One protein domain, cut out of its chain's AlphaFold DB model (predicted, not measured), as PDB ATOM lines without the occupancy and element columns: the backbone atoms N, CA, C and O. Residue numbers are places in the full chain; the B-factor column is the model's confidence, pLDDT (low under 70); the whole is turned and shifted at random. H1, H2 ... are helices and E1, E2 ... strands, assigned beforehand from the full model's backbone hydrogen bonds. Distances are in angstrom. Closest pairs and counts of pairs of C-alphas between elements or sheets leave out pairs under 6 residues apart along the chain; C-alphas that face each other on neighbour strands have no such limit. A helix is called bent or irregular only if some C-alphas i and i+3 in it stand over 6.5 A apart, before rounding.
ATOM      1  N   GLN A 190     169.445 194.930 195.115       88.31
ATOM      2  CA  GLN A 190     168.744 195.841 194.222       88.31
ATOM      3  C   GLN A 190     168.845 197.248 194.786       88.31
ATOM      4  O   GLN A 190     168.528 197.478 195.951       88.31
ATOM      5  N   GLY A 191     169.295 198.185 193.964       88.19
ATOM      6  CA  GLY A 191     169.448 199.576 194.352       88.19
ATOM      7  C   GLY A 191     168.259 200.452 193.982       88.19
ATOM      8  O   GLY A 191     167.521 200.143 193.049       88.19
ATOM      9  N   ARG A 192     168.104 201.580 194.683       87.94
ATOM     10  CA  ARG A 192     167.236 202.683 194.251       87.94
ATOM     11  C   ARG A 192     167.950 203.446 193.141       87.94
ATOM     12  O   ARG A 192     168.767 204.331 193.402       87.94
ATOM     13  N   GLU A 193     167.691 203.050 191.903       92.06
ATOM     14  CA  GLU A 193     168.258 203.706 190.725       92.06
ATOM     15  C   GLU A 193     167.718 205.133 190.562       92.06
ATOM     16  O   GLU A 193     166.593 205.448 190.963       92.06
ATOM     17  N   ILE A 194     168.516 206.002 189.937       92.50
ATOM     18  CA  ILE A 194     168.034 207.300 189.454       92.50
ATOM     19  C   ILE A 194     166.881 207.058 188.466       92.50
ATOM     20  O   ILE A 194     167.044 206.286 187.524       92.50
ATOM     21  N   LEU A 195     165.742 207.737 188.653       92.75
ATOM     22  CA  LEU A 195     164.493 207.561 187.902       92.75
ATOM     23  C   LEU A 195     164.744 207.534 186.397       92.75
ATOM     24  O   LEU A 195     164.292 206.622 185.708       92.75
ATOM     25  N   ARG A 196     165.556 208.466 185.891       91.69
ATOM     26  CA  ARG A 196     165.939 208.522 184.478       91.69
ATOM     27  C   ARG A 196     166.512 207.208 183.932       91.69
ATOM     28  O   ARG A 196     166.195 206.844 182.802       91.69
ATOM     29  N   ASN A 197     167.318 206.495 184.719       92.81
ATOM     30  CA  ASN A 197     167.957 205.228 184.336       92.81
ATOM     31  C   ASN A 197     166.984 204.038 184.353       92.81
ATOM     32  O   ASN A 197     167.354 202.923 183.981       92.81
ATOM     33  N   THR A 198     165.747 204.257 184.801       93.56
ATOM     34  CA  THR A 198     164.680 203.249 184.814       93.56
ATOM     35  C   THR A 198     163.709 203.402 183.642       93.56
ATOM     36  O   THR A 198     162.862 202.535 183.439       93.56
ATOM     37  N   LEU A 199     163.820 204.477 182.850       94.12
ATOM     38  CA  LEU A 199     162.884 204.778 181.767       94.12
ATOM     39  C   LEU A 199     163.312 204.160 180.435       94.12
ATOM     40  O   LEU A 199     164.457 204.289 180.003       94.12
ATOM     41  N   TRP A 200     162.346 203.578 179.729       95.75
ATOM     42  CA  TRP A 200     162.546 203.019 178.393       95.75
ATOM     43  C   TRP A 200     162.790 204.100 177.342       95.75
ATOM     44  O   TRP A 200     162.149 205.148 177.337       95.75
ATOM     45  N   ASN A 201     163.643 203.824 176.369       95.56
ATOM     46  CA  ASN A 201     163.703 204.570 175.123       95.56
ATOM     47  C   ASN A 201     162.813 203.877 174.082       95.56
ATOM     48  O   ASN A 201     163.172 202.815 173.580       95.56
ATOM     49  N   ILE A 202     161.649 204.458 173.782       93.81
ATOM     50  CA  ILE A 202     160.705 203.931 172.786       93.81
ATOM     51  C   ILE A 202     160.944 204.651 171.460       93.81
ATOM     52  O   ILE A 202     161.034 205.879 171.418       93.81
ATOM     53  N   ASN A 203     161.073 203.895 170.370       93.06
ATOM     54  CA  ASN A 203     161.309 204.480 169.055       93.06
ATOM     55  C   ASN A 203     160.063 205.192 168.491       93.06
ATOM     56  O   ASN A 203     158.939 204.978 168.931       93.06
ATOM     57  N   GLN A 204     160.250 206.007 167.450       88.06
ATOM     58  CA  GLN A 204     159.161 206.786 166.834       88.06
ATOM     59  C   GLN A 204     158.030 205.928 166.239       88.06
ATOM     60  O   GLN A 204     156.906 206.405 166.098       88.06
ATOM     61  N   ASN A 205     158.323 204.672 165.885       88.44
ATOM     62  CA  ASN A 205     157.341 203.720 165.359       88.44
ATOM     63  C   ASN A 205     156.604 202.949 166.466       88.44
ATOM     64  O   ASN A 205     155.725 202.151 166.149       88.44
ATOM     65  N   TYR A 206     156.964 203.158 167.736       90.50
ATOM     66  CA  TYR A 206     156.414 202.476 168.907       90.50
ATOM     67  C   TYR A 206     156.479 200.945 168.834       90.50
ATOM     68  O   TYR A 206     155.718 200.268 169.508       90.50
ATOM     69  N   ASN A 207     157.362 200.363 168.025       93.06
ATOM     70  CA  ASN A 207     157.479 198.906 167.871       93.06
ATOM     71  C   ASN A 207     158.722 198.330 168.563       93.06
ATOM     72  O   ASN A 207     158.890 197.111 168.611       93.06
ATOM     73  N   LYS A 208     159.579 199.200 169.107       96.19
ATOM     74  CA  LYS A 208     160.794 198.830 169.827       96.19
ATOM     75  C   LYS A 208     160.992 199.728 171.042       96.19
ATOM     76  O   LYS A 208     160.919 200.954 170.921       96.19
ATOM     77  N   ALA A 209     161.292 199.112 172.179       97.81
ATOM     78  CA  ALA A 209     161.707 199.779 173.404       97.81
ATOM     79  C   ALA A 209     163.060 199.231 173.864       97.81
ATOM     80  O   ALA A 209     163.295 198.024 173.822       97.81
ATOM     81  N   GLU A 210     163.948 200.115 174.309       97.94
ATOM     82  CA  GLU A 210     165.278 199.752 174.807       97.94
ATOM     83  C   GLU A 210     165.519 200.358 176.189       97.94
ATOM     84  O   GLU A 210     165.137 201.501 176.437       97.94
ATOM     85  N   ILE A 211     166.210 199.639 177.070       97.25
ATOM     86  CA  ILE A 211     166.756 200.206 178.304       97.25
ATOM     87  C   ILE A 211     168.199 199.748 178.512       97.25
ATOM     88  O   ILE A 211     168.485 198.552 178.478       97.25
ATOM     89  N   SER A 212     169.104 200.706 178.720       95.88
ATOM     90  CA  SER A 212     170.508 200.448 179.057       95.88
ATOM     91  C   SER A 212     170.680 200.268 180.562       95.88
ATOM     92  O   SER A 212     170.092 201.014 181.346       95.88
ATOM     93  N   LYS A 213     171.539 199.330 180.963       95.94
ATOM     94  CA  LYS A 213     171.962 199.115 182.350       95.94
ATOM     95  C   LYS A 213     173.481 198.987 182.425       95.94
ATOM     96  O   LYS A 213     174.107 198.481 181.495       95.94
ATOM     97  N   ASN A 214     174.054 199.455 183.534       94.00
ATOM     98  CA  ASN A 214     175.496 199.456 183.771       94.00
ATOM     99  C   ASN A 214     175.826 198.858 185.150       94.00
ATOM    100  O   ASN A 214     175.343 199.341 186.181       94.00
ATOM    101  N   LEU A 215     176.676 197.829 185.149       94.81
ATOM    102  CA  LEU A 215     177.176 197.122 186.326       94.81
ATOM    103  C   LEU A 215     178.107 197.957 187.208       94.81
ATOM    104  O   LEU A 215     178.242 197.620 188.376       94.81
ATOM    105  N   ASP A 216     178.654 199.080 186.730       93.19
ATOM    106  CA  ASP A 216     179.360 200.057 187.580       93.19
ATOM    107  C   ASP A 216     178.461 200.627 188.696       93.19
ATOM    108  O   ASP A 216     178.954 201.213 189.662       93.19
ATOM    109  N   SER A 217     177.141 200.408 188.608       93.00
ATOM    110  CA  SER A 217     176.211 200.681 189.707       93.00
ATOM    111  C   SER A 217     176.430 199.775 190.922       93.00
ATOM    112  O   SER A 217     175.917 200.058 192.003       93.00
ATOM    113  N   TYR A 218     177.180 198.687 190.768       94.81
ATOM    114  CA  TYR A 218     177.583 197.783 191.833       94.81
ATOM    115  C   TYR A 218     179.101 197.845 192.003       94.81
ATOM    116  O   TYR A 218     179.846 197.929 191.035       94.81
ATOM    117  N   LYS A 219     179.593 197.796 193.240       93.69
ATOM    118  CA  LYS A 219     181.029 197.661 193.526       93.69
ATOM    119  C   LYS A 219     181.348 196.231 193.931       93.69
ATOM    120  O   LYS A 219     180.588 195.650 194.706       93.69
ATOM    121  N   ASN A 220     182.504 195.731 193.494       93.00
ATOM    122  CA  ASN A 220     183.008 194.379 193.759       93.00
ATOM    123  C   ASN A 220     182.139 193.257 193.160       93.00
ATOM    124  O   ASN A 220     182.174 192.128 193.653       93.00
ATOM    125  N   TRP A 221     181.337 193.555 192.133       93.12
ATOM    126  CA  TRP A 221     180.533 192.539 191.446       93.12
ATOM    127  C   TRP A 221     181.418 191.579 190.639       93.12
ATOM    128  O   TRP A 221     181.034 190.440 190.397       93.12
ATOM    129  N   GLU A 222     182.633 191.994 190.282       93.94
ATOM    130  CA  GLU A 222     183.612 191.178 189.566       93.94
ATOM    131  C   GLU A 222     183.967 189.895 190.343       93.94
ATOM    132  O   GLU A 222     184.252 188.867 189.741       93.94
ATOM    133  N   ASN A 223     183.849 189.904 191.679       92.06
ATOM    134  CA  ASN A 223     184.086 188.730 192.533       92.06
ATOM    135  C   ASN A 223     183.045 187.610 192.355       92.06
ATOM    136  O   ASN A 223     183.216 186.515 192.890       92.06
ATOM    137  N   ILE A 224     181.936 187.890 191.670       92.88
ATOM    138  CA  ILE A 224     180.840 186.942 191.453       92.88
ATOM    139  C   ILE A 224     180.515 186.753 189.970       92.88
ATOM    140  O   ILE A 224     179.488 186.155 189.663       92.88
ATOM    141  N   GLU A 225     181.351 187.250 189.056       93.00
ATOM    142  CA  GLU A 225     181.025 187.327 187.627       93.00
ATOM    143  C   GLU A 225     180.594 185.979 187.017       93.00
ATOM    144  O   GLU A 225     179.626 185.925 186.258       93.00
ATOM    145  N   ASP A 226     181.229 184.878 187.424       91.31
ATOM    146  CA  ASP A 226     180.951 183.541 186.888       91.31
ATOM    147  C   ASP A 226     179.682 182.889 187.461       91.31
ATOM    148  O   ASP A 226     179.208 181.885 186.937       91.31
ATOM    149  N   LYS A 227     179.114 183.453 188.532       91.00
ATOM    150  CA  LYS A 227     177.948 182.913 189.256       91.00
ATOM    151  C   LYS A 227     176.792 183.907 189.398       91.00
ATOM    152  O   LYS A 227     175.821 183.636 190.102       91.00
ATOM    153  N   MET A 228     176.907 185.071 188.765       94.44
ATOM    154  CA  MET A 228     175.940 186.158 188.854       94.44
ATOM    155  C   MET A 228     174.784 185.952 187.873       94.44
ATOM    156  O   MET A 228     174.986 185.880 186.659       94.44
ATOM    157  N   VAL A 229     173.563 185.961 188.404       94.44
ATOM    158  CA  VAL A 229     172.334 186.153 187.630       94.44
ATOM    159  C   VAL A 229     172.005 187.643 187.637       94.44
ATOM    160  O   VAL A 229     171.858 188.251 188.702       94.44
ATOM    161  N   VAL A 230     171.874 188.229 186.452       95.69
ATOM    162  CA  VAL A 230     171.380 189.596 186.270       95.69
ATOM    163  C   VAL A 230     169.880 189.527 186.030       95.69
ATOM    164  O   VAL A 230     169.437 188.778 185.163       95.69
ATOM    165  N   ASN A 231     169.109 190.314 186.776       93.56
ATOM    166  CA  ASN A 231     167.657 190.398 186.660       93.56
ATOM    167  C   ASN A 231     167.241 191.835 186.333       93.56
ATOM    168  O   ASN A 231     167.699 192.785 186.969       93.56
ATOM    169  N   ILE A 232     166.335 192.001 185.374       94.81
ATOM    170  CA  ILE A 232     165.721 193.286 185.032       94.81
ATOM    171  C   ILE A 232     164.223 193.156 185.278       94.81
ATOM    172  O   ILE A 232     163.538 192.451 184.541       94.81
ATOM    173  N   ASN A 233     163.728 193.823 186.317       89.62
ATOM    174  CA  ASN A 233     162.343 193.747 186.779       89.62
ATOM    175  C   ASN A 233     161.552 194.952 186.266       89.62
ATOM    176  O   ASN A 233     161.971 196.088 186.491       89.62
ATOM    177  N   PHE A 234     160.429 194.728 185.590       89.81
ATOM    178  CA  PHE A 234     159.589 195.779 185.008       89.81
ATOM    179  C   PHE A 234     158.160 195.285 184.791       89.81
ATOM    180  O   PHE A 234     157.928 194.099 184.609       89.81
ATOM    181  N   LYS A 235     157.178 196.182 184.764       85.31
ATOM    182  CA  LYS A 235     155.789 195.853 184.425       85.31
ATOM    183  C   LYS A 235     155.565 196.021 182.927       85.31
ATOM    184  O   LYS A 235     156.032 196.994 182.329       85.31
ATOM    185  N   MET A 236     154.844 195.072 182.338       88.62
ATOM    186  CA  MET A 236     154.461 195.089 180.932       88.62
ATOM    187  C   MET A 236     153.018 194.608 180.768       88.62
ATOM    188  O   MET A 236     152.775 193.411 180.673       88.62
ATOM    189  N   ASP A 237     152.052 195.528 180.714       84.19
ATOM    190  CA  ASP A 237     150.632 195.154 180.649       84.19
ATOM    191  C   ASP A 237     150.052 195.282 179.245       84.19
ATOM    192  O   ASP A 237     150.106 196.343 178.626       84.19
ATOM    193  N   LEU A 238     149.379 194.231 178.783       81.88
ATOM    194  CA  LEU A 238     148.604 194.255 177.536       81.88
ATOM    195  C   LEU A 238     147.251 194.958 177.679       81.88
ATOM    196  O   LEU A 238     146.670 195.404 176.693       81.88
ATOM    197  N   PHE A 239     146.731 195.038 178.901       79.88
ATOM    198  CA  PHE A 239     145.345 195.420 179.156       79.88
ATOM    199  C   PHE A 239     145.241 196.787 179.818       79.88
ATOM    200  O   PHE A 239     146.185 197.267 180.448       79.88
ATOM    201  N   LYS A 240     144.078 197.429 179.680       81.12
ATOM    202  CA  LYS A 240     143.835 198.755 180.257       81.12
ATOM    203  C   LYS A 240     143.829 198.685 181.783       81.12
ATOM    204  O   LYS A 240     143.245 197.777 182.376       81.12
ATOM    205  N   ASN A 241     144.450 199.673 182.413       76.62
ATOM    206  CA  ASN A 241     144.573 199.789 183.864       76.62
ATOM    207  C   ASN A 241     143.782 200.978 184.402       76.62
ATOM    208  O   ASN A 241     143.407 201.895 183.662       76.62
ATOM    209  N   LEU A 242     143.563 200.970 185.715       80.69
ATOM    210  CA  LEU A 242     143.050 202.133 186.418       80.69
ATOM    211  C   LEU A 242     144.066 203.294 186.354       80.69
ATOM    212  O   LEU A 242     145.241 203.114 186.670       80.69
ATOM    213  N   LEU A 243     143.625 204.493 185.962       80.75
ATOM    214  CA  LEU A 243     144.432 205.709 185.957       80.75
ATOM    215  C   LEU A 243     144.486 206.267 187.378       80.75
ATOM    216  O   LEU A 243     143.468 206.682 187.937       80.75
ATOM    217  N   LYS A 244     145.690 206.309 187.944       77.12
ATOM    218  CA  LYS A 244     146.009 206.969 189.218       77.12
ATOM    219  C   LYS A 244     146.947 208.146 188.942       77.12
ATOM    220  O   LYS A 244     147.679 208.112 187.964       77.12
ATOM    221  N   ASP A 245     146.938 209.189 189.774       69.12
ATOM    222  CA  ASP A 245     147.788 210.376 189.544       69.12
ATOM    223  C   ASP A 245     149.279 210.024 189.557       69.12
ATOM    224  O   ASP A 245     150.027 210.443 188.677       69.12
ATOM    225  N   VAL A 246     149.674 209.202 190.530       70.00
ATOM    226  CA  VAL A 246     151.029 208.676 190.720       70.00
ATOM    227  C   VAL A 246     150.944 207.159 190.838       70.00
ATOM    228  O   VAL A 246     149.954 206.624 191.345       70.00
ATOM    229  N   LYS A 247     151.976 206.463 190.357       62.22
ATOM    230  CA  LYS A 247     152.091 205.014 190.501       62.22
ATOM    231  C   LYS A 247     152.430 204.686 191.957       62.22
ATOM    232  O   LYS A 247     153.552 204.906 192.398       62.22
ATOM    233  N   GLN A 248     151.471 204.144 192.703       53.06
ATOM    234  CA  GLN A 248     151.793 203.420 193.931       53.06
ATOM    235  C   GLN A 248     152.294 202.039 193.515       53.06
ATOM    236  O   GLN A 248     151.521 201.212 193.042       53.06
ATOM    237  N   LEU A 249     153.598 201.805 193.634       49.59
ATOM    238  CA  LEU A 249     154.193 200.494 193.389       49.59
ATOM    239  C   LEU A 249     154.038 199.619 194.644       49.59
ATOM    240  O   LEU A 249     155.007 199.174 195.236       49.59
ATOM    241  N   GLY A 250     152.801 199.368 195.075       48.16
ATOM    242  CA  GLY A 250     152.546 198.199 195.912       48.16
ATOM    243  C   GLY A 250     152.627 196.971 195.010       48.16
ATOM    244  O   GLY A 250     151.839 196.869 194.069       48.16
ATOM    245  N   PHE A 251     153.576 196.061 195.242       43.31
ATOM    246  CA  PHE A 251     153.715 194.847 194.426       43.31
ATOM    247  C   PHE A 251     152.477 193.928 194.485       43.31
ATOM    248  O   PHE A 251     152.316 193.116 193.581       43.31
ATOM    249  N   SER A 252     151.570 194.105 195.456       45.00
ATOM    250  CA  SER A 252     150.541 193.116 195.796       45.00
ATOM    251  C   SER A 252     149.089 193.396 195.374       45.00
ATOM    252  O   SER A 252     148.291 192.485 195.505       45.00
ATOM    253  N   ILE A 253     148.680 194.583 194.886       44.69
ATOM    254  CA  ILE A 253     147.224 194.847 194.678       44.69
ATOM    255  C   ILE A 253     146.846 195.334 193.264       44.69
ATOM    256  O   ILE A 253     145.737 195.080 192.806       44.69
ATOM    257  N   ASP A 254     147.748 195.986 192.517       49.19
ATOM    258  CA  ASP A 254     147.401 196.649 191.237       49.19
ATOM    259  C   ASP A 254     148.170 196.124 189.998       49.19
ATOM    260  O   ASP A 254     148.181 196.765 188.934       49.19
ATOM    261  N   ASN A 255     148.893 195.004 190.108       54.25
ATOM    262  CA  ASN A 255     149.879 194.600 189.098       54.25
ATOM    263  C   ASN A 255     149.489 193.324 188.343       54.25
ATOM    264  O   ASN A 255     149.525 192.236 188.899       54.25
ATOM    265  N   LYS A 256     149.182 193.468 187.046       62.97
ATOM    266  CA  LYS A 256     148.735 192.368 186.171       62.97
ATOM    267  C   LYS A 256     149.881 191.592 185.520       62.97
ATOM    268  O   LYS A 256     149.699 190.447 185.121       62.97
ATOM    269  N   SER A 257     151.042 192.213 185.312       73.31
ATOM    270  CA  SER A 257     152.171 191.580 184.614       73.31
ATOM    271  C   SER A 257     153.503 192.219 185.016       73.31
ATOM    272  O   SER A 257     154.087 193.000 184.263       73.31
ATOM    273  N   VAL A 258     153.988 191.910 186.225       80.44
ATOM    274  CA  VAL A 258     155.383 192.192 186.607       80.44
ATOM    275  C   VAL A 258     156.257 191.121 185.976       80.44
ATOM    276  O   VAL A 258     156.110 189.950 186.307       80.44
ATOM    277  N   LEU A 259     157.126 191.521 185.055       86.50
ATOM    278  CA  LEU A 259     158.069 190.662 184.362       86.50
ATOM    279  C   LEU A 259     159.478 190.818 184.926       86.50
ATOM    280  O   LEU A 259     159.910 191.911 185.302       86.50
ATOM    281  N   THR A 260     160.231 189.730 184.863       89.06
ATOM    282  CA  THR A 260     161.667 189.725 185.100       89.06
ATOM    283  C   THR A 260     162.368 189.102 183.906       89.06
ATOM    284  O   THR A 260     162.102 187.955 183.559       89.06
ATOM    285  N   ALA A 261     163.276 189.859 183.290       93.88
ATOM    286  CA  ALA A 261     164.210 189.345 182.297       93.88
ATOM    287  C   ALA A 261     165.534 188.978 182.977       93.88
ATOM    288  O   ALA A 261     166.197 189.854 183.538       93.88
ATOM    289  N   SER A 262     165.920 187.707 182.908       94.50
ATOM    290  CA  SER A 262     167.076 187.153 183.611       94.50
ATOM    291  C   SER A 262     168.058 186.462 182.673       94.50
ATOM    292  O   SER A 262     167.663 185.810 181.706       94.50
ATOM    293  N   PHE A 263     169.348 186.578 182.974       94.62
ATOM    294  CA  PHE A 263     170.420 185.870 182.273       94.62
ATOM    295  C   PHE A 263     171.652 185.721 183.177       94.62
ATOM    296  O   PHE A 263     171.845 186.504 184.111       94.62
ATOM    297  N   MET A 264     172.494 184.722 182.904       94.62
ATOM    298  CA  MET A 264     173.783 184.585 183.583       94.62
ATOM    299  C   MET A 264     174.782 185.573 182.981       94.62
ATOM    300  O   MET A 264     174.959 185.629 181.763       94.62
ATOM    301  N   TYR A 265     175.485 186.334 183.818       95.81
ATOM    302  CA  TYR A 265     176.440 187.325 183.320       95.81
ATOM    303  C   TYR A 265     177.601 186.696 182.543       95.81
ATOM    304  O   TYR A 265     178.017 187.247 181.526       95.81
ATOM    305  N   LYS A 266     178.087 185.520 182.956       94.38
ATOM    306  CA  LYS A 266     179.127 184.787 182.217       94.38
ATOM    307  C   LYS A 266     178.752 184.529 180.747       94.38
ATOM    308  O   LYS A 266     179.622 184.575 179.882       94.38
ATOM    309  N   ASP A 267     177.466 184.330 180.445       93.62
ATOM    310  CA  ASP A 267     177.002 184.073 179.079       93.62
ATOM    311  C   ASP A 267     177.039 185.365 178.255       93.62
ATOM    312  O   ASP A 267     177.508 185.369 177.119       93.62
ATOM    313  N   LEU A 268     176.655 186.495 178.862       94.81
ATOM    314  CA  LEU A 268     176.835 187.825 178.272       94.81
ATOM    315  C   LEU A 268     178.318 188.163 178.071       94.81
ATOM    316  O   LEU A 268     178.705 188.734 177.054       94.81
ATOM    317  N   LYS A 269     179.179 187.812 179.027       93.50
ATOM    318  CA  LYS A 269     180.622 188.057 178.940       93.50
ATOM    319  C   LYS A 269     181.232 187.366 177.716       93.50
ATOM    320  O   LYS A 269     182.082 187.975 177.066       93.50
ATOM    321  N   ASN A 270     180.744 186.174 177.367       93.56
ATOM    322  CA  ASN A 270     181.276 185.333 176.294       93.56
ATOM    323  C   ASN A 270     180.817 185.704 174.871       93.56
ATOM    324  O   ASN A 270     181.410 185.209 173.914       93.56
ATOM    325  N   ILE A 271     179.811 186.569 174.700       95.38
ATOM    326  CA  ILE A 271     179.410 187.069 173.369       95.38
ATOM    327  C   ILE A 271     180.185 188.342 172.979       95.38
ATOM    328  O   ILE A 271     180.721 189.048 173.846       95.38
ATOM    329  N   ASN A 272     180.266 188.662 171.680       96.69
ATOM    330  CA  ASN A 272     180.955 189.879 171.236       96.69
ATOM    331  C   ASN A 272     180.138 191.134 171.569       96.69
ATOM    332  O   ASN A 272     178.937 191.087 171.835       96.69
ATOM    333  N   ASN A 273     180.791 192.296 171.541       96.06
ATOM    334  CA  ASN A 273     180.077 193.564 171.658       96.06
ATOM    335  C   ASN A 273     179.088 193.717 170.490       96.06
ATOM    336  O   ASN A 273     179.425 193.449 169.341       96.06
ATOM    337  N   ASN A 274     177.895 194.213 170.802       95.81
ATOM    338  CA  ASN A 274     176.702 194.325 169.962       95.81
ATOM    339  C   ASN A 274     175.999 193.009 169.599       95.81
ATOM    340  O   ASN A 274     174.927 193.090 168.991       95.81
ATOM    341  N   ASP A 275     176.523 191.850 170.011       96.94
ATOM    342  CA  ASP A 275     175.807 190.579 169.897       96.94
ATOM    343  C   ASP A 275     174.675 190.490 170.930       96.94
ATOM    344  O   ASP A 275     174.600 191.259 171.900       96.94
ATOM    345  N   PHE A 276     173.780 189.526 170.707       96.25
ATOM    346  CA  PHE A 276     172.574 189.329 171.498       96.25
ATOM    347  C   PHE A 276     172.575 187.978 172.211       96.25
ATOM    348  O   PHE A 276     172.981 186.966 171.642       96.25
ATOM    349  N   LEU A 277     172.007 187.954 173.412       94.50
ATOM    350  CA  LEU A 277     171.522 186.741 174.067       94.50
ATOM    351  C   LEU A 277     170.011 186.839 174.296       94.50
ATOM    352  O   LEU A 277     169.444 187.935 174.372       94.50
ATOM    353  N   THR A 278     169.352 185.689 174.411       92.81
ATOM    354  CA  THR A 278     167.926 185.628 174.753       92.81
ATOM    355  C   THR A 278     167.796 185.486 176.270       92.81
ATOM    356  O   THR A 278     168.275 184.489 176.806       92.81
ATOM    357  N   PRO A 279     167.200 186.460 176.979       94.06
ATOM    358  CA  PRO A 279     166.953 186.325 178.408       94.06
ATOM    359  C   PRO A 279     165.814 185.337 178.668       94.06
ATOM    360  O   PRO A 279     164.903 185.185 177.854       94.06
ATOM    361  N   THR A 280     165.835 184.727 179.847       91.69
ATOM    362  CA  THR A 280     164.666 184.052 180.419       91.69
ATOM    363  C   THR A 280     163.696 185.116 180.923       91.69
ATOM    364  O   THR A 280     164.096 185.998 181.677       91.69
ATOM    365  N   ILE A 281     162.438 185.057 180.506       89.56
ATOM    366  CA  ILE A 281     161.361 185.931 180.959       89.56
ATOM    367  C   ILE A 281     160.448 185.139 181.887       89.56
ATOM    368  O   ILE A 281     159.968 184.064 181.531       89.56
ATOM    369  N   ASP A 282     160.195 185.696 183.061       84.00
ATOM    370  CA  ASP A 282     159.279 185.152 184.061       84.00
ATOM    371  C   ASP A 282     158.401 186.273 184.635       84.00
ATOM    372  O   ASP A 282     158.649 187.449 184.366       84.00
ATOM    373  N   PHE A 283     157.369 185.923 185.405       79.81
ATOM    374  CA  PHE A 283     156.433 186.869 186.006       79.81
ATOM    375  C   PHE A 283     156.116 186.551 187.480       79.81
ATOM    376  O   PHE A 283     156.125 185.386 187.888       79.81
ATOM    377  N   ASP A 284     155.825 187.580 188.281       71.12
ATOM    378  CA  ASP A 284     155.434 187.460 189.699       71.12
ATOM    379  C   ASP A 284     153.937 187.738 189.873       71.12
ATOM    380  O   ASP A 284     153.484 188.825 189.511       71.12
ATOM    381  N   THR A 285     153.159 186.784 190.410       62.84
ATOM    382  CA  THR A 285     151.696 186.933 190.598       62.84
ATOM    383  C   THR A 285     151.164 186.303 191.870       62.84
ATOM    384  O   THR A 285     151.765 185.385 192.418       62.84
ATOM    385  N   GLU A 286     149.961 186.706 192.275       57.75
ATOM    386  CA  GLU A 286     149.201 185.997 193.301       57.75
ATOM    387  C   GLU A 286     148.732 184.604 192.834       57.75
ATOM    388  O   GLU A 286     148.538 184.348 191.642       57.75
ATOM    389  N   PHE A 287     148.539 183.683 193.785       51.84
ATOM    390  CA  PHE A 287     148.202 182.276 193.503       51.84
ATOM    391  C   PHE A 287     146.794 182.133 192.912       51.84
ATOM    392  O   PHE A 287     146.561 181.334 192.008       51.84
ATOM    393  N   THR A 288     145.859 182.949 193.392       55.00
ATOM    394  CA  THR A 288     144.462 183.012 192.936       55.00
ATOM    395  C   THR A 288     144.327 183.475 191.487       55.00
ATOM    396  O   THR A 288     143.361 183.111 190.821       55.00
ATOM    397  N   GLU A 289     145.306 184.222 190.974       62.66
ATOM    398  CA  GLU A 289     145.313 184.754 189.608       62.66
ATOM    399  C   GLU A 289     146.280 184.013 188.670       62.66
ATOM    400  O   GLU A 289     146.415 184.373 187.498       62.66
ATOM    401  N   HIS A 290     146.949 182.960 189.154       65.31
ATOM    402  CA  HIS A 290     148.035 182.278 188.443       65.31
ATOM    403  C   HIS A 290     147.650 181.850 187.016       65.31
ATOM    404  O   HIS A 290     148.395 182.114 186.074       65.31
ATOM    405  N   TYR A 291     146.462 181.264 186.825       65.69
ATOM    406  CA  TYR A 291     146.005 180.815 185.503       65.69
ATOM    407  C   TYR A 291     145.749 181.977 184.525       65.69
ATOM    408  O   TYR A 291     146.149 181.918 183.363       65.69
ATOM    409  N   GLN A 292     145.118 183.062 184.990       66.94
ATOM    410  CA  GLN A 292     144.871 184.240 184.151       66.94
ATOM    411  C   GLN A 292     146.189 184.897 183.737       66.94
ATOM    412  O   GLN A 292     146.379 185.245 182.572       66.94
ATOM    413  N   ASN A 293     147.138 184.997 184.666       71.06
ATOM    414  CA  ASN A 293     148.422 185.615 184.384       71.06
ATOM    415  C   ASN A 293     149.356 184.736 183.545       71.06
ATOM    416  O   ASN A 293     150.109 185.274 182.736       71.06
ATOM    417  N   ILE A 294     149.238 183.406 183.629       76.25
ATOM    418  CA  ILE A 294     149.830 182.480 182.653       76.25
ATOM    419  C   ILE A 294     149.377 182.848 181.237       76.25
ATOM    420  O   ILE A 294     150.214 183.034 180.357       76.25
ATOM    421  N   ASN A 295     148.072 183.017 181.012       76.56
ATOM    422  CA  ASN A 295     147.553 183.377 179.691       76.56
ATOM    423  C   ASN A 295     148.003 184.778 179.258       76.56
ATOM    424  O   ASN A 295     148.362 184.973 178.095       76.56
ATOM    425  N   ASN A 296     148.069 185.734 180.189       78.12
ATOM    426  CA  ASN A 296     148.633 187.063 179.931       78.12
ATOM    427  C   ASN A 296     150.103 186.967 179.498       78.12
ATOM    428  O   ASN A 296     150.515 187.626 178.543       78.12
ATOM    429  N   PHE A 297     150.882 186.100 180.147       81.81
ATOM    430  CA  PHE A 297     152.278 185.874 179.811       81.81
ATOM    431  C   PHE A 297     152.446 185.192 178.448       81.81
ATOM    432  O   PHE A 297     153.233 185.664 177.626       81.81
ATOM    433  N   LYS A 298     151.647 184.161 178.140       84.62
ATOM    434  CA  LYS A 298     151.602 183.559 176.795       84.62
ATOM    435  C   LYS A 298     151.284 184.613 175.732       84.62
ATOM    436  O   LYS A 298     151.960 184.682 174.707       84.62
ATOM    437  N   ALA A 299     150.313 185.487 175.995       83.00
ATOM    438  CA  ALA A 299     149.967 186.584 175.098       83.00
ATOM    439  C   ALA A 299     151.123 187.589 174.932       83.00
ATOM    440  O   ALA A 299     151.373 188.056 173.818       83.00
ATOM    441  N   LEU A 300     151.859 187.916 175.996       87.19
ATOM    442  CA  LEU A 300     153.044 188.776 175.920       87.19
ATOM    443  C   LEU A 300     154.123 188.141 175.038       87.19
ATOM    444  O   LEU A 300     154.565 188.764 174.072       87.19
ATOM    445  N   LEU A 301     154.478 186.883 175.303       86.88
ATOM    446  CA  LEU A 301     155.465 186.137 174.520       86.88
ATOM    447  C   LEU A 301     155.040 185.941 173.063       86.88
ATOM    448  O   LEU A 301     155.890 185.927 172.174       86.88
ATOM    449  N   PHE A 302     153.743 185.827 172.786       86.25
ATOM    450  CA  PHE A 302     153.232 185.734 171.421       86.25
ATOM    451  C   PHE A 302     153.451 187.032 170.631       86.25
ATOM    452  O   PHE A 302     153.781 186.998 169.447       86.25
ATOM    453  N   ASN A 303     153.279 188.193 171.272       86.94
ATOM    454  CA  ASN A 303     153.298 189.487 170.586       86.94
ATOM    455  C   ASN A 303     154.661 190.187 170.613       86.94
ATOM    456  O   ASN A 303     154.923 191.015 169.737       86.94
ATOM    457  N   TYR A 304     155.524 189.856 171.572       92.38
ATOM    458  CA  TYR A 304     156.778 190.561 171.812       92.38
ATOM    459  C   TYR A 304     157.954 189.593 171.944       92.38
ATOM    460  O   TYR A 304     157.815 188.438 172.343       92.38
ATOM    461  N   SER A 305     159.130 190.066 171.551       93.56
ATOM    462  CA  SER A 305     160.405 189.377 171.722       93.56
ATOM    463  C   SER A 305     161.310 190.182 172.644       93.56
ATOM    464  O   SER A 305     161.222 191.410 172.683       93.56
ATOM    465  N   PHE A 306     162.170 189.478 173.374       95.44
ATOM    466  CA  PHE A 306     163.074 190.048 174.364       95.44
ATOM    467  C   PHE A 306     164.498 189.632 174.021       95.44
ATOM    468  O   PHE A 306     164.745 188.463 173.719       95.44
ATOM    469  N   LYS A 307     165.431 190.582 174.038       97.06
ATOM    470  CA  LYS A 307     166.850 190.350 173.738       97.06
ATOM    471  C   LYS A 307     167.707 191.182 174.678       97.06
ATOM    472  O   LYS A 307     167.362 192.326 174.963       97.06
ATOM    473  N   ILE A 308     168.837 190.638 175.110       98.00
ATOM    474  CA  ILE A 308     169.878 191.402 175.794       98.00
ATOM    475  C   ILE A 308     171.015 191.625 174.806       98.00
ATOM    476  O   ILE A 308     171.574 190.661 174.290       98.00
ATOM    477  N   GLN A 309     171.350 192.882 174.534       98.00
ATOM    478  CA  GLN A 309     172.482 193.264 173.697       98.00
ATOM    479  C   GLN A 309     173.673 193.649 174.573       98.00
ATOM    480  O   GLN A 309     173.544 194.535 175.422       98.00
ATOM    481  N   LYS A 310     174.844 193.049 174.342       97.75
ATOM    482  CA  LYS A 310     176.088 193.486 174.990       97.75
ATOM    483  C   LYS A 310     176.554 194.798 174.369       97.75
ATOM    484  O   LYS A 310     176.717 194.860 173.158       97.75
ATOM    485  N   ILE A 311     176.809 195.833 175.161       97.25
ATOM    486  CA  ILE A 311     177.434 197.072 174.664       97.25
ATOM    487  C   ILE A 311     178.937 197.027 174.938       97.25
ATOM    488  O   ILE A 311     179.753 197.243 174.043       97.25
ATOM    489  N   ASN A 312     179.299 196.679 176.170       95.00
ATOM    490  CA  ASN A 312     180.660 196.372 176.594       95.00
ATOM    491  C   ASN A 312     180.602 195.380 177.774       95.00
ATOM    492  O   ASN A 312     179.551 194.812 178.056       95.00
ATOM    493  N   ASN A 313     181.719 195.134 178.464       90.75
ATOM    494  CA  ASN A 313     181.737 194.184 179.585       90.75
ATOM    495  C   ASN A 313     180.851 194.620 180.764       90.75
ATOM    496  O   ASN A 313     180.344 193.777 181.484       90.75
ATOM    497  N   LYS A 314     180.640 195.918 180.970       93.75
ATOM    498  CA  LYS A 314     179.876 196.441 182.110       93.75
ATOM    499  C   LYS A 314     178.479 196.919 181.734       93.75
ATOM    500  O   LYS A 314     177.628 197.059 182.606       93.75
ATOM    501  N   GLU A 315     178.236 197.167 180.452       95.44
ATOM    502  CA  GLU A 315     177.007 197.764 179.944       95.44
ATOM    503  C   GLU A 315     176.287 196.843 178.957       95.44
ATOM    504  O   GLU A 315     176.884 196.277 178.035       95.44
ATOM    505  N   PHE A 316     174.970 196.751 179.112       97.25
ATOM    506  CA  PHE A 316     174.088 195.996 178.230       97.25
ATOM    507  C   PHE A 316     172.739 196.701 178.061       97.25
ATOM    508  O   PHE A 316     172.378 197.587 178.839       97.25
ATOM    509  N   LYS A 317     171.975 196.290 177.047       98.00
ATOM    510  CA  LYS A 317     170.612 196.769 176.801       98.00
ATOM    511  C   LYS A 317     169.611 195.633 176.817       98.00
ATOM    512  O   LYS A 317     169.814 194.651 176.112       98.00
ATOM    513  N   LEU A 318     168.497 195.805 177.520       98.44
ATOM    514  CA  LEU A 318     167.297 195.011 177.270       98.44
ATOM    515  C   LEU A 318     166.487 195.664 176.154       98.44
ATOM    516  O   LEU A 318     166.176 196.853 176.212       98.44
ATOM    517  N   ILE A 319     166.154 194.867 175.146       98.44
ATOM    518  CA  ILE A 319     165.389 195.264 173.972       98.44
ATOM    519  C   ILE A 319     164.089 194.463 173.953       98.44
ATOM    520  O   ILE A 319     164.119 193.231 173.947       98.44
ATOM    521  N   VAL A 320     162.966 195.176 173.904       97.81
ATOM    522  CA  VAL A 320     161.630 194.621 173.672       97.81
ATOM    523  C   VAL A 320     161.183 195.035 172.276       97.81
ATOM    524  O   VAL A 320     161.117 196.225 171.965       97.81
ATOM    525  N   GLU A 321     160.881 194.061 171.425       96.31
ATOM    526  CA  GLU A 321     160.475 194.281 170.033       96.31
ATOM    527  C   GLU A 321     159.136 193.605 169.753       96.31
ATOM    528  O   GLU A 321     158.958 192.416 170.031       96.31
ATOM    529  N   ALA A 322     158.200 194.350 169.168       93.25
ATOM    530  CA  ALA A 322     156.962 193.793 168.645       93.25
ATOM    531  C   ALA A 322     157.265 192.806 167.505       93.25
ATOM    532  O   ALA A 322     157.975 193.134 166.556       93.25
ATOM    533  N   LYS A 323     156.696 191.599 167.576       90.88
ATOM    534  CA  LYS A 323     156.842 190.563 166.537       90.88
ATOM    535  C   LYS A 323     155.988 190.845 165.298       90.88
ATOM    536  O   LYS A 323     156.307 190.379 164.210       90.88
ATOM    537  N   ASN A 324     154.909 191.610 165.469       82.25
ATOM    538  CA  ASN A 324     153.917 191.899 164.438       82.25
ATOM    539  C   ASN A 324     153.781 193.409 164.218       82.25
ATOM    540  O   ASN A 324     153.764 194.177 165.175       82.25
ATOM    541  N   ASN A 325     153.531 193.824 162.971       79.12
ATOM    542  CA  ASN A 325     153.353 195.238 162.587       79.12
ATOM    543  C   ASN A 325     152.130 195.934 163.226       79.12
ATOM    544  O   ASN A 325     151.948 197.136 163.054       79.12
ATOM    545  N   ASN A 326     151.283 195.185 163.937       77.38
ATOM    546  CA  ASN A 326     150.062 195.676 164.581       77.38
ATOM    547  C   ASN A 326     150.163 195.729 166.116       77.38
ATOM    548  O   ASN A 326     149.138 195.930 166.772       77.38
ATOM    549  N   ALA A 327     151.352 195.496 166.680       85.25
ATOM    550  CA  ALA A 327     151.617 195.582 168.111       85.25
ATOM    551  C   ALA A 327     152.579 196.737 168.410       85.25
ATOM    552  O   ALA A 327     153.558 196.942 167.692       85.25
ATOM    553  N   PHE A 328     152.298 197.471 169.481       89.06
ATOM    554  CA  PHE A 328     153.040 198.664 169.873       89.06
ATOM    555  C   PHE A 328     153.423 198.629 171.355       89.06
ATOM    556  O   PHE A 328     152.888 197.841 172.138       89.06
ATOM    557  N   LEU A 329     154.362 199.485 171.730       92.25
ATOM    558  CA  LEU A 329     154.928 199.662 173.060       92.25
ATOM    559  C   LEU A 329     154.729 201.120 173.462       92.25
ATOM    560  O   LEU A 329     155.044 202.027 172.693       92.25
ATOM    561  N   ILE A 330     154.183 201.341 174.652       89.69
ATOM    562  CA  ILE A 330     153.864 202.664 175.195       89.69
ATOM    563  C   ILE A 330     154.248 202.664 176.671       89.69
ATOM    564  O   ILE A 330     154.272 201.620 177.302       89.69
ATOM    565  N   ASP A 331     154.538 203.819 177.244       89.50
ATOM    566  CA  ASP A 331     154.870 203.979 178.660       89.50
ATOM    567  C   ASP A 331     153.990 205.021 179.385       89.50
ATOM    568  O   ASP A 331     154.047 205.141 180.607       89.50
ATOM    569  N   ASP A 332     153.127 205.728 178.644       86.25
ATOM    570  CA  ASP A 332     152.066 206.592 179.170       86.25
ATOM    571  C   ASP A 332     150.752 205.806 179.327       86.25
ATOM    572  O   ASP A 332     150.192 205.254 178.372       86.25
ATOM    573  N   LEU A 333     150.231 205.792 180.554       85.62
ATOM    574  CA  LEU A 333     149.044 205.026 180.919       85.62
ATOM    575  C   LEU A 333     147.758 205.532 180.249       85.62
ATOM    576  O   LEU A 333     146.896 204.727 179.891       85.62
ATOM    577  N   SER A 334     147.613 206.850 180.076       83.19
ATOM    578  CA  SER A 334     146.440 207.435 179.414       83.19
ATOM    579  C   SER A 334     146.450 207.110 177.920       83.19
ATOM    580  O   SER A 334     145.404 206.804 177.351       83.19
ATOM    581  N   LEU A 335     147.626 207.147 177.280       82.81
ATOM    582  CA  LEU A 335     147.762 206.760 175.872       82.81
ATOM    583  C   LEU A 335     147.442 205.276 175.669       82.81
ATOM    584  O   LEU A 335     146.703 204.938 174.746       82.81
ATOM    585  N   HIS A 336     147.919 204.406 176.564       84.81
ATOM    586  CA  HIS A 336     147.565 202.983 176.561       84.81
ATOM    587  C   HIS A 336     146.056 202.756 176.743       84.81
ATOM    588  O   HIS A 336     145.467 201.937 176.042       84.81
ATOM    589  N   TYR A 337     145.389 203.522 177.620       83.69
ATOM    590  CA  TYR A 337     143.937 203.416 177.814       83.69
ATOM    591  C   TYR A 337     143.139 203.685 176.531       83.69
ATOM    592  O   TYR A 337     142.129 203.026 176.276       83.69
ATOM    593  N   PHE A 338     143.571 204.640 175.712       80.25
ATOM    594  CA  PHE A 338     142.855 205.018 174.497       80.25
ATOM    595  C   PHE A 338     143.375 204.358 173.212       80.25
ATOM    596  O   PHE A 338     142.893 204.677 172.122       80.25
ATOM    597  N   ALA A 339     144.340 203.446 173.315       79.19
ATOM    598  CA  ALA A 339     144.848 202.715 172.167       79.19
ATOM    599  C   ALA A 339     143.745 201.876 171.494       79.19
ATOM    600  O   ALA A 339     142.951 201.208 172.161       79.19
ATOM    601  N   ASN A 340     143.713 201.909 170.157       73.56
ATOM    602  CA  ASN A 340     142.772 201.125 169.351       73.56
ATOM    603  C   ASN A 340     143.416 199.886 168.727       73.56
ATOM    604  O   ASN A 340     142.706 198.937 168.381       73.56
ATOM    605  N   LYS A 341     144.740 199.880 168.552       78.25
ATOM    606  CA  LYS A 341     145.501 198.678 168.205       78.25
ATOM    607  C   LYS A 341     146.135 198.060 169.446       78.25
ATOM    608  O   LYS A 341     145.941 198.515 170.568       78.25
ATOM    609  N   LYS A 342     146.817 196.932 169.244       80.69
ATOM    610  CA  LYS A 342     147.418 196.168 170.334       80.69
ATOM    611  C   LYS A 342     148.613 196.939 170.889       80.69
ATOM    612  O   LYS A 342     149.554 197.222 170.155       80.69
ATOM    613  N   THR A 343     148.582 197.246 172.176       85.00
ATOM    614  CA  THR A 343     149.651 197.953 172.881       85.00
ATOM    615  C   THR A 343     150.066 197.170 174.117       85.00
ATOM    616  O   THR A 343     149.257 196.457 174.706       85.00
ATOM    617  N   ALA A 344     151.321 197.324 174.517       89.00
ATOM    618  CA  ALA A 344     151.787 196.936 175.835       89.00
ATOM    619  C   ALA A 344     152.335 198.171 176.547       89.00
ATOM    620  O   ALA A 344     153.163 198.900 175.993       89.00
ATOM    621  N   LEU A 345     151.855 198.389 177.766       89.44
ATOM    622  CA  LEU A 345     152.325 199.438 178.649       89.44
ATOM    623  C   LEU A 345     153.577 198.971 179.389       89.44
ATOM    624  O   LEU A 345     153.494 198.042 180.184       89.44
ATOM    625  N   LEU A 346     154.689 199.671 179.207       91.38
ATOM    626  CA  LEU A 346     155.935 199.477 179.934       91.38
ATOM    627  C   LEU A 346     156.022 200.429 181.136       91.38
ATOM    628  O   LEU A 346     155.835 201.639 181.002       91.38
ATOM    629  N   SER A 347     156.341 199.897 182.317       87.94
ATOM    630  CA  SER A 347     156.719 200.711 183.480       87.94
ATOM    631  C   SER A 347     158.219 200.959 183.547       87.94
ATOM    632  O   SER A 347     158.977 200.546 182.683       87.94
ATOM    633  N   GLU A 348     158.655 201.587 184.629       90.50
ATOM    634  CA  GLU A 348     160.051 201.661 185.041       90.50
ATOM    635  C   GLU A 348     160.658 200.250 185.113       90.50
ATOM    636  O   GLU A 348     159.972 199.296 185.496       90.50
ATOM    637  N   ALA A 349     161.930 200.123 184.739       93.00
ATOM    638  CA  ALA A 349     162.667 198.866 184.767       93.00
ATOM    639  C   ALA A 349     163.903 198.967 185.668       93.00
ATOM    640  O   ALA A 349     164.739 199.859 185.499       93.00
ATOM    641  N   TYR A 350     164.032 198.028 186.603       91.44
ATOM    642  CA  TYR A 350     165.027 198.036 187.672       91.44
ATOM    643  C   TYR A 350     165.977 196.846 187.561       91.44
ATOM    644  O   TYR A 350     165.532 195.709 187.412       91.44
ATOM    645  N   MET A 351     167.276 197.090 187.696       94.50
ATOM    646  CA  MET A 351     168.294 196.046 187.716       94.50
ATOM    647  C   MET A 351     168.510 195.519 189.139       94.50
ATOM    648  O   MET A 351     168.641 196.292 190.087       94.50
ATOM    649  N   SER A 352     168.578 194.199 189.284       92.31
ATOM    650  CA  SER A 352     169.120 193.527 190.462       92.31
ATOM    651  C   SER A 352     170.129 192.461 190.047       92.31
ATOM    652  O   SER A 352     170.065 191.921 188.942       92.31
ATOM    653  N   ILE A 353     171.067 192.154 190.939       93.75
ATOM    654  CA  ILE A 353     171.997 191.036 190.762       93.75
ATOM    655  C   ILE A 353     171.808 190.053 191.910       93.75
ATOM    656  O   ILE A 353     171.663 190.453 193.068       93.75
ATOM    657  N   SER A 354     171.788 188.769 191.577       91.50
ATOM    658  CA  SER A 354     171.677 187.678 192.542       91.50
ATOM    659  C   SER A 354     172.781 186.654 192.332       91.50
ATOM    660  O   SER A 354     173.181 186.399 191.197       91.50
ATOM    661  N   TYR A 355     173.281 186.074 193.419       91.88
ATOM    662  CA  TYR A 355     174.417 185.155 193.387       91.88
ATOM    663  C   TYR A 355     174.411 184.174 194.569       91.88
ATOM    664  O   TYR A 355     173.894 184.503 195.642       91.88
ATOM    665  N   PRO A 356     174.993 182.976 194.402       90.50
ATOM    666  CA  PRO A 356     175.158 182.023 195.486       90.50
ATOM    667  C   PRO A 356     176.374 182.385 196.353       90.50
ATOM    668  O   PRO A 356     177.457 182.712 195.846       90.50
ATOM    669  N   LYS A 357     176.207 182.295 197.675       88.38
ATOM    670  CA  LYS A 357     177.262 182.531 198.671       88.38
ATOM    671  C   LYS A 357     177.394 181.332 199.607       88.38
ATOM    672  O   LYS A 357     176.428 180.965 200.275       88.38
ATOM    673  N   LYS A 358     178.591 180.745 199.682       86.69
ATOM    674  CA  LYS A 358     178.898 179.690 200.665       86.69
ATOM    675  C   LYS A 358     179.160 180.311 202.045       86.69
ATOM    676  O   LYS A 358     179.646 181.437 202.119       86.69
ATOM    677  N   ASP A 359     178.879 179.584 203.131       78.44
ATOM    678  CA  ASP A 359     178.964 180.109 204.513       78.44
ATOM    679  C   ASP A 359     180.339 180.717 204.870       78.44
ATOM    680  O   ASP A 359     180.409 181.723 205.574       78.44
ATOM    681  N   ASN A 360     181.430 180.173 204.320       77.00
ATOM    682  CA  ASN A 360     182.802 180.637 204.578       77.00
ATOM    683  C   ASN A 360     183.321 181.668 203.554       77.00
ATOM    684  O   ASN A 360     184.497 182.029 203.578       77.00
ATOM    685  N   GLU A 361     182.480 182.127 202.629       82.06
ATOM    686  CA  GLU A 361     182.875 183.036 201.554       82.06
ATOM    687  C   GLU A 361     182.585 184.499 201.931       82.06
ATOM    688  O   GLU A 361     181.441 184.884 202.180       82.06
ATOM    689  N   SER A 362     183.612 185.355 201.956       82.19
ATOM    690  CA  SER A 362     183.446 186.786 202.242       82.19
ATOM    691  C   SER A 362     183.247 187.584 200.951       82.19
ATOM    692  O   SER A 362     184.203 188.020 200.317       82.19
ATOM    693  N   ILE A 363     181.984 187.779 200.562       83.56
ATOM    694  CA  ILE A 363     181.589 188.650 199.445       83.56
ATOM    695  C   ILE A 363     180.835 189.859 199.999       83.56
ATOM    696  O   ILE A 363     179.830 189.697 200.696       83.56
ATOM    697  N   ASN A 364     181.302 191.064 199.654       84.19
ATOM    698  CA  ASN A 364     180.657 192.330 199.998       84.19
ATOM    699  C   ASN A 364     180.436 193.177 198.740       84.19
ATOM    700  O   ASN A 364     181.358 193.843 198.256       84.19
ATOM    701  N   ILE A 365     179.208 193.141 198.230       88.94
ATOM    702  CA  ILE A 365     178.766 193.950 197.098       88.94
ATOM    703  C   ILE A 365     177.976 195.134 197.638       88.94
ATOM    704  O   ILE A 365     177.132 194.986 198.520       88.94
ATOM    705  N   SER A 366     178.250 196.319 197.103       89.94
ATOM    706  CA  SER A 366     177.506 197.537 197.437       89.94
ATOM    707  C   SER A 366     176.935 198.169 196.179       89.94
ATOM    708  O   SER A 366     177.442 197.926 195.088       89.94
ATOM    709  N   PHE A 367     175.890 198.978 196.335       92.12
ATOM    710  CA  PHE A 367     175.239 199.684 195.239       92.12
ATOM    711  C   PHE A 367     175.514 201.187 195.309       92.12
ATOM    712  O   PHE A 367     175.544 201.778 196.391       92.12
ATOM    713  N   ASN A 368     175.667 201.806 194.146       92.38
ATOM    714  CA  ASN A 368     175.660 203.243 193.956       92.38
ATOM    715  C   ASN A 368     175.184 203.571 192.534       92.38
ATOM    716  O   ASN A 368     175.918 203.322 191.586       92.38
ATOM    717  N   SER A 369     173.985 204.134 192.375       90.81
ATOM    718  CA  SER A 369     173.438 204.460 191.052       90.81
ATOM    719  C   SER A 369     174.391 205.355 190.253       90.81
ATOM    720  O   SER A 369     174.805 206.413 190.728       90.81
ATOM    721  N   VAL A 370     174.679 204.959 189.010       88.69
ATOM    722  CA  VAL A 370     175.511 205.741 188.085       88.69
ATOM    723  C   VAL A 370     174.714 206.948 187.565       88.69
ATOM    724  O   VAL A 370     173.569 206.774 187.138       88.69
ATOM    725  N   PRO A 371     175.257 208.178 187.589       81.44
ATOM    726  CA  PRO A 371     174.614 209.335 186.969       81.44
ATOM    727  C   PRO A 371     174.392 209.122 185.465       81.44
ATOM    728  O   PRO A 371     175.238 208.550 184.788       81.44
ATOM    729  N   PHE A 372     173.288 209.633 184.907       69.44
ATOM    730  CA  PHE A 372     172.971 209.466 183.474       69.44
ATOM    731  C   PHE A 372     174.027 210.082 182.528       69.44
ATOM    732  O   PHE A 372     174.113 209.707 181.360       69.44
ATOM    733  N   ALA A 380     172.700 210.894 197.359       86.56
ATOM    734  CA  ALA A 380     172.125 209.747 198.062       86.56
ATOM    735  C   ALA A 380     171.753 208.570 197.131       86.56
ATOM    736  O   ALA A 380     170.678 207.976 197.230       86.56
ATOM    737  N   THR A 381     172.660 208.244 196.208       88.56
ATOM    738  CA  THR A 381     172.519 207.220 195.159       88.56
ATOM    739  C   THR A 381     172.875 205.804 195.621       88.56
ATOM    740  O   THR A 381     172.753 204.857 194.853       88.56
ATOM    741  N   ASN A 382     173.299 205.630 196.872       88.56
ATOM    742  CA  ASN A 382     173.718 204.353 197.459       88.56
ATOM    743  C   ASN A 382     172.607 203.628 198.239       88.56
ATOM    744  O   ASN A 382     172.889 202.751 199.057       88.56
ATOM    745  N   LYS A 383     171.345 204.024 198.050       86.69
ATOM    746  CA  LYS A 383     170.207 203.419 198.748       86.69
ATOM    747  C   LYS A 383     169.795 202.111 198.087       86.69
ATOM    748  O   LYS A 383     169.848 201.978 196.868       86.69
ATOM    749  N   LEU A 384     169.370 201.161 198.911       83.25
ATOM    750  CA  LEU A 384     168.919 199.844 198.480       83.25
ATOM    751  C   LEU A 384     167.394 199.743 198.531       83.25
ATOM    752  O   LEU A 384     166.736 200.394 199.342       83.25
ATOM    753  N   ILE A 385     166.870 198.929 197.625       78.81
ATOM    754  CA  ILE A 385     165.511 198.397 197.623       78.81
ATOM    755  C   ILE A 385     165.527 197.030 198.323       78.81
ATOM    756  O   ILE A 385     164.749 196.821 199.248       78.81
ATOM    757  N   LEU A 386     166.459 196.152 197.925       76.75
ATOM    758  CA  LEU A 386     166.694 194.826 198.507       76.75
ATOM    759  C   LEU A 386     168.139 194.742 199.023       76.75
ATOM    760  O   LEU A 386     169.075 195.026 198.265       76.75
ATOM    761  N   ASP A 387     168.311 194.372 200.298       71.69
ATOM    762  CA  ASP A 387     169.609 194.311 200.990       71.69
ATOM    763  C   ASP A 387     170.013 192.857 201.322       71.69
ATOM    764  O   ASP A 387     169.308 192.190 202.088       71.69
ATOM    765  N   PRO A 388     171.173 192.370 200.835       65.44
ATOM    766  CA  PRO A 388     171.653 191.013 201.107       65.44
ATOM    767  C   PRO A 388     171.954 190.741 202.592       65.44
ATOM    768  O   PRO A 388     172.030 189.588 203.009       65.44
ATOM    769  N   LYS A 389     172.125 191.774 203.430       61.81
ATOM    770  CA  LYS A 389     172.323 191.600 204.882       61.81
ATOM    771  C   LYS A 389     171.053 191.194 205.621       61.81
ATOM    772  O   LYS A 389     171.146 190.747 206.761       61.81
ATOM    773  N   ARG A 390     169.888 191.394 205.002       53.84
ATOM    774  CA  ARG A 390     168.597 190.996 205.567       53.84
ATOM    775  C   ARG A 390     168.179 189.610 205.097       53.84
ATOM    776  O   ARG A 390     167.479 188.931 205.823       53.84
ATOM    777  N   THR A 391     168.685 189.115 203.969       52.69
ATOM    778  CA  THR A 391     168.370 187.769 203.460       52.69
ATOM    779  C   THR A 391     169.041 186.654 204.284       52.69
ATOM    780  O   THR A 391     169.951 185.980 203.806       52.69
ATOM    781  N   ASN A 392     168.617 186.451 205.534       48.75
ATOM    782  CA  ASN A 392     169.021 185.337 206.394       48.75
ATOM    783  C   ASN A 392     168.005 184.193 206.286       48.75
ATOM    784  O   ASN A 392     167.337 183.888 207.262       48.75
ATOM    785  N   ASN A 393     167.859 183.575 205.108       46.56
ATOM    786  CA  ASN A 393     167.004 182.399 204.826       46.56
ATOM    787  C   ASN A 393     165.532 182.427 205.309       46.56
ATOM    788  O   ASN A 393     164.800 181.480 205.038       46.56
ATOM    789  N   ASN A 394     165.073 183.484 205.971       45.41
ATOM    790  CA  ASN A 394     163.704 183.668 206.410       45.41
ATOM    791  C   ASN A 394     162.974 184.507 205.362       45.41
ATOM    792  O   ASN A 394     163.424 185.583 204.967       45.41
ATOM    793  N   LEU A 395     161.831 183.983 204.921       48.25
ATOM    794  CA  LEU A 395     160.952 184.552 203.894       48.25
ATOM    795  C   LEU A 395     160.478 185.987 204.216       48.25
ATOM    796  O   LEU A 395     160.079 186.720 203.314       48.25
ATOM    797  N   GLU A 396     160.549 186.395 205.486       40.12
ATOM    798  CA  GLU A 396     160.072 187.689 205.992       40.12
ATOM    799  C   GLU A 396     161.023 188.873 205.724       40.12
ATOM    800  O   GLU A 396     160.600 190.025 205.811       40.12
ATOM    801  N   ASP A 397     162.284 188.630 205.348       43.62
ATOM    802  CA  ASP A 397     163.307 189.687 205.307       43.62
ATOM    803  C   ASP A 397     163.617 190.264 203.912       43.62
ATOM    804  O   ASP A 397     164.450 191.163 203.777       43.62
ATOM    805  N   LEU A 398     162.887 189.850 202.871       48.72
ATOM    806  CA  LEU A 398     162.850 190.569 201.587       48.72
ATOM    807  C   LEU A 398     162.044 191.877 201.683       48.72
ATOM    808  O   LEU A 398     161.552 192.368 200.679       48.72
ATOM    809  N   ASN A 399     161.897 192.468 202.873       45.09
ATOM    810  CA  ASN A 399     161.225 193.747 203.027       45.09
ATOM    811  C   ASN A 399     161.923 194.799 202.167       45.09
ATOM    812  O   ASN A 399     163.033 195.239 202.485       45.09
ATOM    813  N   TYR A 400     161.229 195.210 201.100       50.47
ATOM    814  CA  TYR A 400     161.460 196.467 200.410       50.47
ATOM    815  C   TYR A 400     161.704 197.516 201.474       50.47
ATOM    816  O   TYR A 400     160.806 197.806 202.268       50.47
ATOM    817  N   ASP A 401     162.923 198.046 201.538       46.91
ATOM    818  CA  ASP A 401     163.209 198.998 202.586       46.91
ATOM    819  C   ASP A 401     162.399 200.260 202.305       46.91
ATOM    820  O   ASP A 401     162.774 201.113 201.492       46.91
ATOM    821  N   THR A 402     161.266 200.396 202.989       46.06
ATOM    822  CA  THR A 402     160.593 201.665 203.186       46.06
ATOM    823  C   THR A 402     161.455 202.470 204.155       46.06
ATOM    824  O   THR A 402     161.004 202.853 205.234       46.06
TER     825      THR A 402
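This is residues 190 to 372 and 380 to 402 of the 764 residues of an uncharacterized protein of Mycoplasma sp. Mirounga ES2806-NAS (UniProt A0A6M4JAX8). A strongly twisted sheet of five strands and a smaller sheet of three lie face to face as a sandwich, with the long helix H4 crossing one face of the larger sheet. The long, bent strand E8 runs through the larger sheet and makes much of the longest axis; short helices sit round the two sheets. The printed part has 206 residues, in the order H1 E1 H2 E2 E3 H3 E4 H4 E5 E6 E7 H5 E8 E9, a mixed class of helices and strands. The larger sheet, E4 E3 E2 E8 E7, is mixed; the smaller, E1 E6 E5, is antiparallel. The whole is compact, with a radius of gyration of the C-alphas of 17.4 A and spans of 56 by 40 by 34 A.

The larger sheet holds E4 (residues 280 to 284), E3 (258 to 264, 20.1 A), E2 (229 to 237, 24.5 A), E8 (342 to 358, 46.7 A) and E7 (327 to 330). E8 begins at C-alpha 342 (147.418, 196.168, 170.334), bends by 60 degrees at residue 348 and ends at C-alpha 358 (178.898, 179.690, 200.665). The smaller sheet holds E1 (208 to 214, 20.3 A), E6 (315 to 322, 23.4 A) and E5 (304 to 310, 19.8 A). The helices are H1 (195 to 198), H2 (221 to 227), H3 (265 to 270), H4 (287 to 303, 24.6 A) and H5 (333 to 337). E9 (384 to 386) pairs with no named strand, but residues 190 to 191 pair with it, antiparallel.

E2 is antiparallel to E8, with N 231 and O 352 2.9 A apart, and to E3 in a hairpin, with N 232 and O 261 2.8 A apart. E4 is antiparallel to E3, N 260 to O 282 at 2.8 A. E7, H5 and E8 form a strand-helix-strand unit, two parallel strands with a helix between, its crossover right-handed; N 328 and O 342 are 2.8 A apart. In the smaller sheet E6 is antiparallel to E1, with N 211 and O 318 within hydrogen-bond range at 2.9 A, and to E5 in a hairpin, with N 307 and O 319 within hydrogen-bond range at 3.0 A. The facing parts of the sheets are 9.1 A apart, centre to centre. H4, over E3 at a height of 8.6 A over the sheet, runs across the strands, at 72 degrees to E3 on the local plane. H2 is on the opposite face, over E8; it touches H3, closest at C-alphas 226 and 266, 5.2 A. H5 is over E8 at a height of 8.8 A, and H1 is at the sheet's level. H2 and H4 are irregular: C-alphas 223 and 226 are 8.3 A apart, and 288 and 291 7.9 A. Every O i to N i+4 pair is within hydrogen-bond range in H3 and H5, against 11 of 13 in H4 and 1 of 3 in H2, which has 3 of 4 O i to N i+3 pairs within range; H1 is too short for an O i to N i+4 pair.

The C-alphas farthest apart, of Asn 340 and Asn 360, are 57.1 A apart. Residues 373 to 379 are not printed, and C-alphas 372 and 380 are 14.6 A apart across the cut. The link E2 to E3 is long, with 20 residues. Mean pLDDT of the printed part is 83.1; residues under 70 include 247 to 256, 285 to 292 and 388 to 402.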